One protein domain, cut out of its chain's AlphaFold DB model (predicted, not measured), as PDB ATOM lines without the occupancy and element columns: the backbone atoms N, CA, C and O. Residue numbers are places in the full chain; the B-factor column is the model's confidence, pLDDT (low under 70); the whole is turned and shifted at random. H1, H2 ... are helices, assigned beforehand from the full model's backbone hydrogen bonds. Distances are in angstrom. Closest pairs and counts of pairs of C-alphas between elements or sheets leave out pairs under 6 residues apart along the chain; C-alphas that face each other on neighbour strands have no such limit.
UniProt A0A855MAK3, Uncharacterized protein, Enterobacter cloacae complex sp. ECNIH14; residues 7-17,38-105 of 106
ATOM      1  N   ASP A   7      75.479  68.738  73.232       94.50
ATOM      2  CA  ASP A   7      76.081  68.437  71.927       94.50
ATOM      3  C   ASP A   7      75.601  69.396  70.828       94.50
ATOM      4  O   ASP A   7      76.229  69.532  69.779       94.50
ATOM      5  N   ASP A   8      74.496  70.098  71.082       95.69
ATOM      6  CA  ASP A   8      73.965  71.118  70.194       95.69
ATOM      7  C   ASP A   8      74.543  72.515  70.471       95.69
ATOM      8  O   ASP A   8      74.294  73.422  69.679       95.69
ATOM      9  N   LEU A   9      75.270  72.742  71.566       96.25
ATOM     10  CA  LEU A   9      75.858  74.054  71.859       96.25
ATOM     11  C   LEU A   9      76.969  74.402  70.854       96.25
ATOM     12  O   LEU A   9      77.687  73.538  70.351       96.25
ATOM     13  N   LEU A  10      77.113  75.687  70.536       96.12
ATOM     14  CA  LEU A  10      78.148  76.208  69.638       96.12
ATOM     15  C   LEU A  10      79.544  76.200  70.267       96.12
ATOM     16  O   LEU A  10      80.531  76.182  69.528       96.12
ATOM     17  N   TYR A  11      79.630  76.278  71.595       95.94
ATOM     18  CA  TYR A  11      80.891  76.280  72.335       95.94
ATOM     19  C   TYR A  11      81.070  74.983  73.129       95.94
ATOM     20  O   TYR A  11      80.135  74.476  73.744       95.94
ATOM     21  N   ASP A  12      82.297  74.469  73.164       94.19
ATOM     22  CA  ASP A  12      82.694  73.259  73.896       94.19
ATOM     23  C   ASP A  12      83.435  73.565  75.214       94.19
ATOM     24  O   ASP A  12      83.563  72.696  76.079       94.19
ATOM     25  N   ASP A  13      83.851  74.819  75.409       94.88
ATOM     26  CA  ASP A  13      84.656  75.309  76.537       94.88
ATOM     27  C   ASP A  13      83.865  75.564  77.836       94.88
ATOM     28  O   ASP A  13      84.362  76.198  78.771       94.88
ATOM     29  N   TYR A  14      82.626  75.077  77.915       93.56
ATOM     30  CA  TYR A  14      81.776  75.249  79.087       93.56
ATOM     31  C   TYR A  14      82.338  74.558  80.331       93.56
ATOM     32  O   TYR A  14      82.782  73.407  80.310       93.56
ATOM     33  N   ASN A  15      82.204  75.236  81.469       92.31
ATOM     34  CA  ASN A  15      82.410  74.626  82.768       92.31
ATOM     35  C   ASN A  15      81.173  73.797  83.153       92.31
ATOM     36  O   ASN A  15      80.086  74.337  83.367       92.31
ATOM     37  N   TRP A  16      81.363  72.482  83.250       88.75
ATOM     38  CA  TRP A  16      80.347  71.505  83.656       88.75
ATOM     39  C   TRP A  16      80.518  71.033  85.099       88.75
ATOM     40  O   TRP A  16      79.935  70.022  85.493       88.75
ATOM     41  N   LYS A  17      81.339  71.714  85.907       78.12
ATOM     42  CA  LYS A  17      81.425  71.397  87.331       78.12
ATOM     43  C   LYS A  17      80.038  71.597  87.936       78.12
ATOM     44  O   LYS A  17      79.515  72.707  87.934       78.12
ATOM     45  N   HIS A  38      79.587  81.129  80.930       92.38
ATOM     46  CA  HIS A  38      80.622  80.096  80.821       92.38
ATOM     47  C   HIS A  38      80.250  78.807  81.574       92.38
ATOM     48  O   HIS A  38      80.984  77.825  81.482       92.38
ATOM     49  N   GLU A  39      79.121  78.770  82.293       92.19
ATOM     50  CA  GLU A  39      78.598  77.549  82.917       92.19
ATOM     51  C   GLU A  39      77.573  76.877  82.000       92.19
ATOM     52  O   GLU A  39      76.549  77.464  81.644       92.19
ATOM     53  N   GLY A  40      77.844  75.626  81.618       92.44
ATOM     54  CA  GLY A  40      77.032  74.912  80.627       92.44
ATOM     55  C   GLY A  40      75.592  74.687  81.089       92.44
ATOM     56  O   GLY A  40      74.652  74.913  80.333       92.44
ATOM     57  N   TYR A  41      75.404  74.323  82.361       91.12
ATOM     58  CA  TYR A  41      74.072  74.103  82.930       91.12
ATOM     59  C   TYR A  41      73.225  75.378  82.981       91.12
ATOM     60  O   TYR A  41      72.026  75.314  82.728       91.12
ATOM     61  N   GLU A  42      73.828  76.535  83.268       91.56
ATOM     62  CA  GLU A  42      73.083  77.796  83.293       91.56
ATOM     63  C   GLU A  42      72.696  78.249  81.885       91.56
ATOM     64  O   GLU A  42      71.583  78.745  81.698       91.56
ATOM     65  N   MET A  43      73.565  78.025  80.892       94.50
ATOM     66  CA  MET A  43      73.242  78.284  79.488       94.50
ATOM     67  C   MET A  43      72.105  77.384  78.993       94.50
ATOM     68  O   MET A  43      71.134  77.890  78.436       94.50
ATOM     69  N   LEU A  44      72.183  76.069  79.228       95.00
ATOM     70  CA  LEU A  44      71.126  75.134  78.824       95.00
ATOM     71  C   LEU A  44      69.786  75.486  79.469       95.00
ATOM     72  O   LEU A  44      68.772  75.553  78.778       95.00
ATOM     73  N   TYR A  45      69.793  75.767  80.774       93.50
ATOM     74  CA  TYR A  45      68.591  76.186  81.488       93.50
ATOM     75  C   TYR A  45      67.999  77.467  80.891       93.50
ATOM     76  O   TYR A  45      66.804  77.535  80.624       93.50
ATOM     77  N   LEU A  46      68.830  78.476  80.616       94.38
ATOM     78  CA  LEU A  46      68.371  79.716  79.992       94.38
ATOM     79  C   LEU A  46      67.739  79.474  78.611       94.38
ATOM     80  O   LEU A  46      66.714  80.073  78.306       94.38
ATOM     81  N   LEU A  47      68.334  78.617  77.780       95.69
ATOM     82  CA  LEU A  47      67.865  78.361  76.414       95.69
ATOM     83  C   LEU A  47      66.602  77.491  76.349       95.69
ATOM     84  O   LEU A  47      65.820  77.648  75.411       95.69
ATOM     85  N   ASN A  48      66.420  76.569  77.297       95.25
ATOM     86  CA  ASN A  48      65.276  75.653  77.323       95.25
ATOM     87  C   ASN A  48      64.119  76.144  78.199       95.25
ATOM     88  O   ASN A  48      62.978  75.811  77.905       95.25
ATOM     89  N   GLU A  49      64.387  76.954  79.225       93.56
ATOM     90  CA  GLU A  49      63.363  77.386  80.188       93.56
ATOM     91  C   GLU A  49      63.383  78.889  80.506       93.56
ATOM     92  O   GLU A  49      62.461  79.405  81.134       93.56
ATOM     93  N   GLY A  50      64.419  79.629  80.102       90.56
ATOM     94  CA  GLY A  50      64.587  81.028  80.505       90.56
ATOM     95  C   GLY A  50      63.681  82.029  79.782       90.56
ATOM     96  O   GLY A  50      63.485  83.136  80.281       90.56
ATOM     97  N   PHE A  51      63.122  81.665  78.628       92.38
ATOM     98  CA  PHE A  51      62.200  82.495  77.849       92.38
ATOM     99  C   PHE A  51      60.766  81.972  77.958       92.38
ATOM    100  O   PHE A  51      60.542  80.764  78.023       92.38
ATOM    101  N   SER A  52      59.782  82.872  77.888       92.62
ATOM    102  CA  SER A  52      58.359  82.506  77.966       92.62
ATOM    103  C   SER A  52      57.878  81.604  76.825       92.62
ATOM    104  O   SER A  52      56.827  80.996  76.956       92.62
ATOM    105  N   ASN A  53      58.618  81.548  75.716       91.81
ATOM    106  CA  ASN A  53      58.330  80.735  74.534       91.81
ATOM    107  C   ASN A  53      59.485  79.772  74.194       91.81
ATOM    108  O   ASN A  53      59.720  79.470  73.023       91.81
ATOM    109  N   SER A  54      60.275  79.350  75.191       90.44
ATOM    110  CA  SER A  54      61.479  78.523  74.977       90.44
ATOM    111  C   SER A  54      61.201  77.201  74.248       90.44
ATOM    112  O   SER A  54      62.054  76.705  73.506       90.44
ATOM    113  N   ASP A  55      60.003  76.651  74.425       90.62
ATOM    114  CA  ASP A  55      59.488  75.432  73.801       90.62
ATOM    115  C   ASP A  55      59.164  75.604  72.306       90.62
ATOM    116  O   ASP A  55      59.169  74.631  71.541       90.62
ATOM    117  N   GLU A  56      58.953  76.840  71.858       93.38
ATOM    118  CA  GLU A  56      58.723  77.190  70.453       93.38
ATOM    119  C   GLU A  56      60.030  77.492  69.702       93.38
ATOM    120  O   GLU A  56      60.078  77.418  68.470       93.38
ATOM    121  N   LEU A  57      61.115  77.811  70.419       93.44
ATOM    122  CA  LEU A  57      62.392  78.182  69.810       93.44
ATOM    123  C   LEU A  57      63.054  76.982  69.117       93.44
ATOM    124  O   LEU A  57      63.286  75.931  69.714       93.44
ATOM    125  N   SER A  58      63.437  77.165  67.851       94.81
ATOM    126  CA  SER A  58      64.258  76.191  67.125       94.81
ATOM    127  C   SER A  58      65.671  76.093  67.713       94.81
ATOM    128  O   SER A  58      66.185  77.061  68.279       94.81
ATOM    129  N   ILE A  59      66.349  74.958  67.500       95.00
ATOM    130  CA  ILE A  59      67.764  74.780  67.884       95.00
ATOM    131  C   ILE A  59      68.637  75.889  67.279       95.00
ATOM    132  O   ILE A  59      69.484  76.446  67.966       95.00
ATOM    133  N   GLU A  60      68.402  76.275  66.021       93.69
ATOM    134  CA  GLU A  60      69.132  77.379  65.381       93.69
ATOM    135  C   GLU A  60      68.920  78.716  66.108       93.69
ATOM    136  O   GLU A  60      69.870  79.472  66.325       93.69
ATOM    137  N   THR A  61      67.690  78.996  66.550       95.19
ATOM    138  CA  THR A  61      67.403  80.196  67.342       95.19
ATOM    139  C   THR A  61      68.108  80.147  68.694       95.19
ATOM    140  O   THR A  61      68.710  81.143  69.098       95.19
ATOM    141  N   LYS A  62      68.107  78.991  69.365       96.12
ATOM    142  CA  LYS A  62      68.823  78.788  70.633       96.12
ATOM    143  C   LYS A  62      70.343  78.972  70.460       96.12
ATOM    144  O   LYS A  62      70.944  79.716  71.229       96.12
ATOM    145  N   LYS A  63      70.942  78.444  69.384       96.06
ATOM    146  CA  LYS A  63      72.353  78.674  68.999       96.06
ATOM    147  C   LYS A  63      72.665  80.153  68.753       96.06
ATOM    148  O   LYS A  63      73.679  80.669  69.218       96.06
ATOM    149  N   ARG A  64      71.777  80.886  68.070       96.75
ATOM    150  CA  ARG A  64      71.927  82.343  67.905       96.75
ATOM    151  C   ARG A  64      71.954  83.057  69.258       96.75
ATOM    152  O   ARG A  64      72.762  83.967  69.456       96.75
ATOM    153  N   ILE A  65      71.048  82.691  70.165       96.88
ATOM    154  CA  ILE A  65      70.967  83.287  71.503       96.88
ATOM    155  C   ILE A  65      72.250  82.988  72.288       96.88
ATOM    156  O   ILE A  65      72.865  83.922  72.801       96.88
ATOM    157  N   GLU A  66      72.703  81.735  72.300       97.62
ATOM    158  CA  GLU A  66      73.976  81.313  72.896       97.62
ATOM    159  C   GLU A  66      75.151  82.159  72.382       97.62
ATOM    160  O   GLU A  66      75.889  82.757  73.172       97.62
ATOM    161  N   TRP A  67      75.287  82.282  71.056       97.50
ATOM    162  CA  TRP A  67      76.317  83.106  70.425       97.50
ATOM    163  C   TRP A  67      76.221  84.569  70.859       97.50
ATOM    164  O   TRP A  67      77.226  85.187  71.213       97.50
ATOM    165  N   SER A  68      75.014  85.130  70.887       96.81
ATOM    166  CA  SER A  68      74.805  86.526  71.284       96.81
ATOM    167  C   SER A  68      75.252  86.748  72.726       96.81
ATOM    168  O   SER A  68      75.983  87.693  73.016       96.81
ATOM    169  N   ILE A  69      74.903  85.836  73.631       96.06
ATOM    170  CA  ILE A  69      75.276  85.918  75.044       96.06
ATOM    171  C   ILE A  69      76.796  85.788  75.234       96.06
ATOM    172  O   ILE A  69      77.408  86.521  76.019       96.06
ATOM    173  N   ARG A  70      77.430  84.867  74.507       95.06
ATOM    174  CA  ARG A  70      78.874  84.620  74.598       95.06
ATOM    175  C   ARG A  70      79.708  85.791  74.079       95.06
ATOM    176  O   ARG A  70      80.722  86.106  74.693       95.06
ATOM    177  N   ASN A  71      79.277  86.450  73.002       93.94
ATOM    178  CA  ASN A  71      80.096  87.459  72.316       93.94
ATOM    179  C   ASN A  71      79.676  88.903  72.590       93.94
ATOM    180  O   ASN A  71      80.526  89.790  72.571       93.94
ATOM    181  N   LEU A  72      78.384  89.156  72.803       94.88
ATOM    182  CA  LEU A  72      77.824  90.511  72.810       94.88
ATOM    183  C   LEU A  72      77.260  90.929  74.170       94.88
ATOM    184  O   LEU A  72      77.031  92.121  74.374       94.88
ATOM    185  N   LEU A  73      77.044  89.990  75.102       94.00
ATOM    186  CA  LEU A  73      76.509  90.330  76.422       94.00
ATOM    187  C   LEU A  73      77.459  91.303  77.152       94.00
ATOM    188  O   LEU A  73      78.638  90.963  77.347       94.00
ATOM    189  N   PRO A  74      76.972  92.480  77.589       91.69
ATOM    190  CA  PRO A  74      77.782  93.461  78.302       91.69
ATOM    191  C   PRO A  74      78.374  92.912  79.606       91.69
ATOM    192  O   PRO A  74      77.715  92.191  80.359       91.69
ATOM    193  N   ALA A  75      79.613  93.308  79.914       79.00
ATOM    194  CA  ALA A  75      80.268  93.015  81.188       79.00
ATOM    195  C   ALA A  75      79.618  93.844  82.312       79.00
ATOM    196  O   ALA A  75      80.084  94.921  82.669       79.00
ATOM    197  N   GLY A  76      78.480  93.376  82.813       76.62
ATOM    198  CA  GLY A  76      77.669  94.092  83.797       76.62
ATOM    199  C   GLY A  76      76.265  93.522  83.954       76.62
ATOM    200  O   GLY A  76      75.624  93.776  84.968       76.62
ATOM    201  N   THR A  77      75.802  92.710  83.001       81.94
ATOM    202  CA  THR A  77      74.561  91.949  83.153       81.94
ATOM    203  C   THR A  77      74.780  90.839  84.176       81.94
ATOM    204  O   THR A  77      75.567  89.922  83.937       81.94
ATOM    205  N   GLN A  78      74.137  90.958  85.339       74.06
ATOM    206  CA  GLN A  78      74.381  90.056  86.463       74.06
ATOM    207  C   GLN A  78      73.317  88.970  86.574       74.06
ATOM    208  O   GLN A  78      73.687  87.816  86.773       74.06
ATOM    209  N   SER A  79      72.029  89.302  86.435       88.06
ATOM    210  CA  SER A  79      70.957  88.330  86.656       88.06
ATOM    211  C   SER A  79      70.513  87.619  85.378       88.06
ATOM    212  O   SER A  79      70.599  88.166  84.277       88.06
ATOM    213  N   ARG A  80      69.968  86.406  85.517       89.88
ATOM    214  CA  ARG A  80      69.322  85.692  84.403       89.88
ATOM    215  C   ARG A  80      68.204  86.519  83.762       89.88
ATOM    216  O   ARG A  80      68.125  86.586  82.540       89.88
ATOM    217  N   SER A  81      67.379  87.170  84.578       90.31
ATOM    218  CA  SER A  81      66.268  88.015  84.125       90.31
ATOM    219  C   SER A  81      66.754  89.194  83.276       90.31
ATOM    220  O   SER A  81      66.155  89.503  82.240       90.31
ATOM    221  N   ASP A  82      67.884  89.804  83.648       92.38
ATOM    222  CA  ASP A  82      68.503  90.868  82.852       92.38
ATOM    223  C   ASP A  82      69.023  90.333  81.514       92.38
ATOM    224  O   ASP A  82      68.882  90.998  80.489       92.38
ATOM    225  N   VAL A  83      69.597  89.123  81.498       93.75
ATOM    226  CA  VAL A  83      70.063  88.475  80.262       93.75
ATOM    227  C   VAL A  83      68.891  88.195  79.328       93.75
ATOM    228  O   VAL A  83      68.973  88.538  78.150       93.75
ATOM    229  N   VAL A  84      67.791  87.633  79.836       94.25
ATOM    230  CA  VAL A  84      66.569  87.385  79.050       94.25
ATOM    231  C   VAL A  84      66.058  88.691  78.448       94.25
ATOM    232  O   VAL A  84      65.867  88.781  77.235       94.25
ATOM    233  N   THR A  85      65.914  89.726  79.278       94.56
ATOM    234  CA  THR A  85      65.454  91.053  78.847       94.56
ATOM    235  C   THR A  85      66.373  91.637  77.776       94.56
ATOM    236  O   THR A  85      65.909  92.145  76.754       94.56
ATOM    237  N   TRP A  86      67.688  91.528  77.961       95.75
ATOM    238  CA  TRP A  86      68.676  91.998  76.995       95.75
ATOM    239  C   TRP A  86      68.597  91.241  75.661       95.75
ATOM    240  O   TRP A  86      68.631  91.881  74.608       95.75
ATOM    241  N   VAL A  87      68.441  89.912  75.680       95.62
ATOM    242  CA  VAL A  87      68.288  89.101  74.460       95.62
ATOM    243  C   VAL A  87      67.035  89.512  73.691       95.62
ATOM    244  O   VAL A  87      67.118  89.728  72.480       95.62
ATOM    245  N   VAL A  88      65.902  89.655  74.382       94.56
ATOM    246  CA  VAL A  88      64.618  90.032  73.770       94.56
ATOM    247  C   VAL A  88      64.700  91.429  73.156       94.56
ATOM    248  O   VAL A  88      64.378  91.600  71.980       94.56
ATOM    249  N   ASN A  89      65.220  92.409  73.898       96.00
ATOM    250  CA  ASN A  89      65.327  93.796  73.435       96.00
ATOM    251  C   ASN A  89      66.260  93.963  72.225       96.00
ATOM    252  O   ASN A  89      66.087  94.892  71.439       96.00
ATOM    253  N   ASN A  90      67.241  93.072  72.055       95.44
ATOM    254  CA  ASN A  90      68.246  93.157  70.993       95.44
ATOM    255  C   ASN A  90      68.082  92.077  69.906       95.44
ATOM    256  O   ASN A  90      68.977  91.906  69.075       95.44
ATOM    257  N   ASN A  91      66.948  91.365  69.860       91.25
ATOM    258  CA  ASN A  91      66.753  90.197  68.991       91.25
ATOM    259  C   ASN A  91      67.076  90.460  67.503       91.25
ATOM    260  O   ASN A  91      67.800  89.685  66.877       91.25
ATOM    261  N   GLU A  92      66.601  91.576  66.942       93.88
ATOM    262  CA  GLU A  92      66.847  91.931  65.534       93.88
ATOM    263  C   GLU A  92      68.322  92.257  65.250       93.88
ATOM    264  O   GLU A  92      68.858  91.910  64.193       93.88
ATOM    265  N   ILE A  93      69.004  92.898  66.204       95.06
ATOM    266  CA  ILE A  93      70.434  93.223  66.102       95.06
ATOM    267  C   ILE A  93      71.250  91.929  66.143       95.06
ATOM    268  O   ILE A  93      72.112  91.711  65.289       95.06
ATOM    269  N   HIS A  94      70.924  91.038  67.080       94.56
ATOM    270  CA  HIS A  94      71.548  89.725  67.227       94.56
ATOM    271  C   HIS A  94      71.380  88.862  65.975       94.56
ATOM    272  O   HIS A  94      72.343  88.249  65.522       94.56
ATOM    273  N   LYS A  95      70.190  88.861  65.362       94.88
ATOM    274  CA  LYS A  95      69.931  88.150  64.101       94.88
ATOM    275  C   LYS A  95      70.848  88.618  62.975       94.88
ATOM    276  O   LYS A  95      71.490  87.790  62.334       94.88
ATOM    277  N   LYS A  96      70.960  89.931  62.766       95.88
ATOM    278  CA  LYS A  96      71.842  90.496  61.729       95.88
ATOM    279  C   LYS A  96      73.318  90.209  62.010       95.88
ATOM    280  O   LYS A  96      74.062  89.903  61.084       95.88
ATOM    281  N   ALA A  97      73.745  90.317  63.268       94.94
ATOM    282  CA  ALA A  97      75.127  90.057  63.662       94.94
ATOM    283  C   ALA A  97      75.505  88.577  63.492       94.94
ATOM    284  O   ALA A  97      76.567  88.277  62.953       94.94
ATOM    285  N   TYR A  98      74.611  87.666  63.879       95.75
ATOM    286  CA  TYR A  98      74.826  86.231  63.732       95.75
ATOM    287  C   TYR A  98      74.879  85.805  62.262       95.75
ATOM    288  O   TYR A  98      75.766  85.043  61.896       95.75
ATOM    289  N   GLN A  99      74.015  86.360  61.400       94.50
ATOM    290  CA  GLN A  99      74.085  86.087  59.961       94.50
ATOM    291  C   GLN A  99      75.448  86.479  59.377       94.50
ATOM    292  O   GLN A  99      76.084  85.666  58.721       94.50
ATOM    293  N   LYS A 100      75.952  87.677  59.701       94.94
ATOM    294  CA  LYS A 100      77.288  88.113  59.260       94.94
ATOM    295  C   LYS A 100      78.401  87.186  59.749       94.94
ATOM    296  O   LYS A 100      79.370  86.961  59.034       94.94
ATOM    297  N   TYR A 101      78.280  86.680  60.975       93.50
ATOM    298  CA  TYR A 101      79.220  85.707  61.525       93.50
ATOM    299  C   TYR A 101      79.190  84.377  60.758       93.50
ATOM    300  O   TYR A 101      80.251  83.805  60.522       93.50
ATOM    301  N   LEU A 102      78.009  83.903  60.349       92.56
ATOM    302  CA  LEU A 102      77.879  82.707  59.515       92.56
ATOM    303  C   LEU A 102      78.465  82.932  58.116       92.56
ATOM    304  O   LEU A 102      79.252  82.109  57.659       92.56
ATOM    305  N   ASP A 103      78.151  84.063  57.481       94.12
ATOM    306  CA  ASP A 103      78.653  84.409  56.145       94.12
ATOM    307  C   ASP A 103      80.187  84.506  56.121       94.12
ATOM    308  O   ASP A 103      80.821  84.085  55.161       94.12
ATOM    309  N   ALA A 104      80.799  85.020  57.193       92.44
ATOM    310  CA  ALA A 104      82.254  85.123  57.323       92.44
ATOM    311  C   ALA A 104      82.957  83.778  57.602       92.44
ATOM    312  O   ALA A 104      84.186  83.714  57.552       92.44
ATOM    313  N   LYS A 105      82.203  82.731  57.956       84.56
ATOM    314  CA  LYS A 105      82.713  81.369  58.179       84.56
ATOM    315  C   LYS A 105      82.567  80.453  56.961       84.56
ATOM    316  O   LYS A 105      83.132  79.358  56.995       84.56
TER     317      LYS A 105
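Overview. This is residues 7 to 17 and 38 to 105 of the 106 residues of an uncharacterized protein of Enterobacter cloacae complex sp. ECNIH14 (UniProt A0A855MAK3). Helix H2 runs through the middle, and H1, H3 and H4 surround it on three sides, each crossing it at a wide angle; H3 and H4 form a corner. The stretch 7 to 17 runs across the fourth side. The printed part has 79 residues, 47 of them in four named helices, H1, H2, H3 and H4 in chain order, with no named strand; the class is all helix, the helix packing is mostly crossed, and the whole is compact, with a radius of gyration of the C-alphas of 12.1 A and spans of 33 by 29 by 26 A.

Arrangement. H1, residues 40 to 49, touches H2, residues 59 to 72, at a steep tilt of 53 degrees, opposite ways; their closest C-alphas, Leu 47 and Lys 62, are 5.9 A apart. H2 is the hub. H3, residues 80 to 89, touches it about perpendicular, at 77 degrees; the closest C-alphas, Ile 65 and Val 87, are 7.1 A apart. H4, residues 91 to 103, touches H2 at 86 degrees, about perpendicular, closest at C-alphas Ser 68 and His 94, 6.1 A. H1 and H4 are apart. In H1, H2, H3 and H4 every O i to N i+4 pair is within hydrogen-bond range.

Along the chain. H1 begins at C-alpha 40 (77.032, 74.912, 80.627); H2 is 19.3 A long, H4 18.4 A, ending at C-alpha 103 (78.653, 84.409, 56.145).

Size, cuts and confidence. Residues 18 to 37 are not printed; C-alphas 17 and 38 are 10.9 A apart. No link is long, and no printed residue is under 70 in pLDDT.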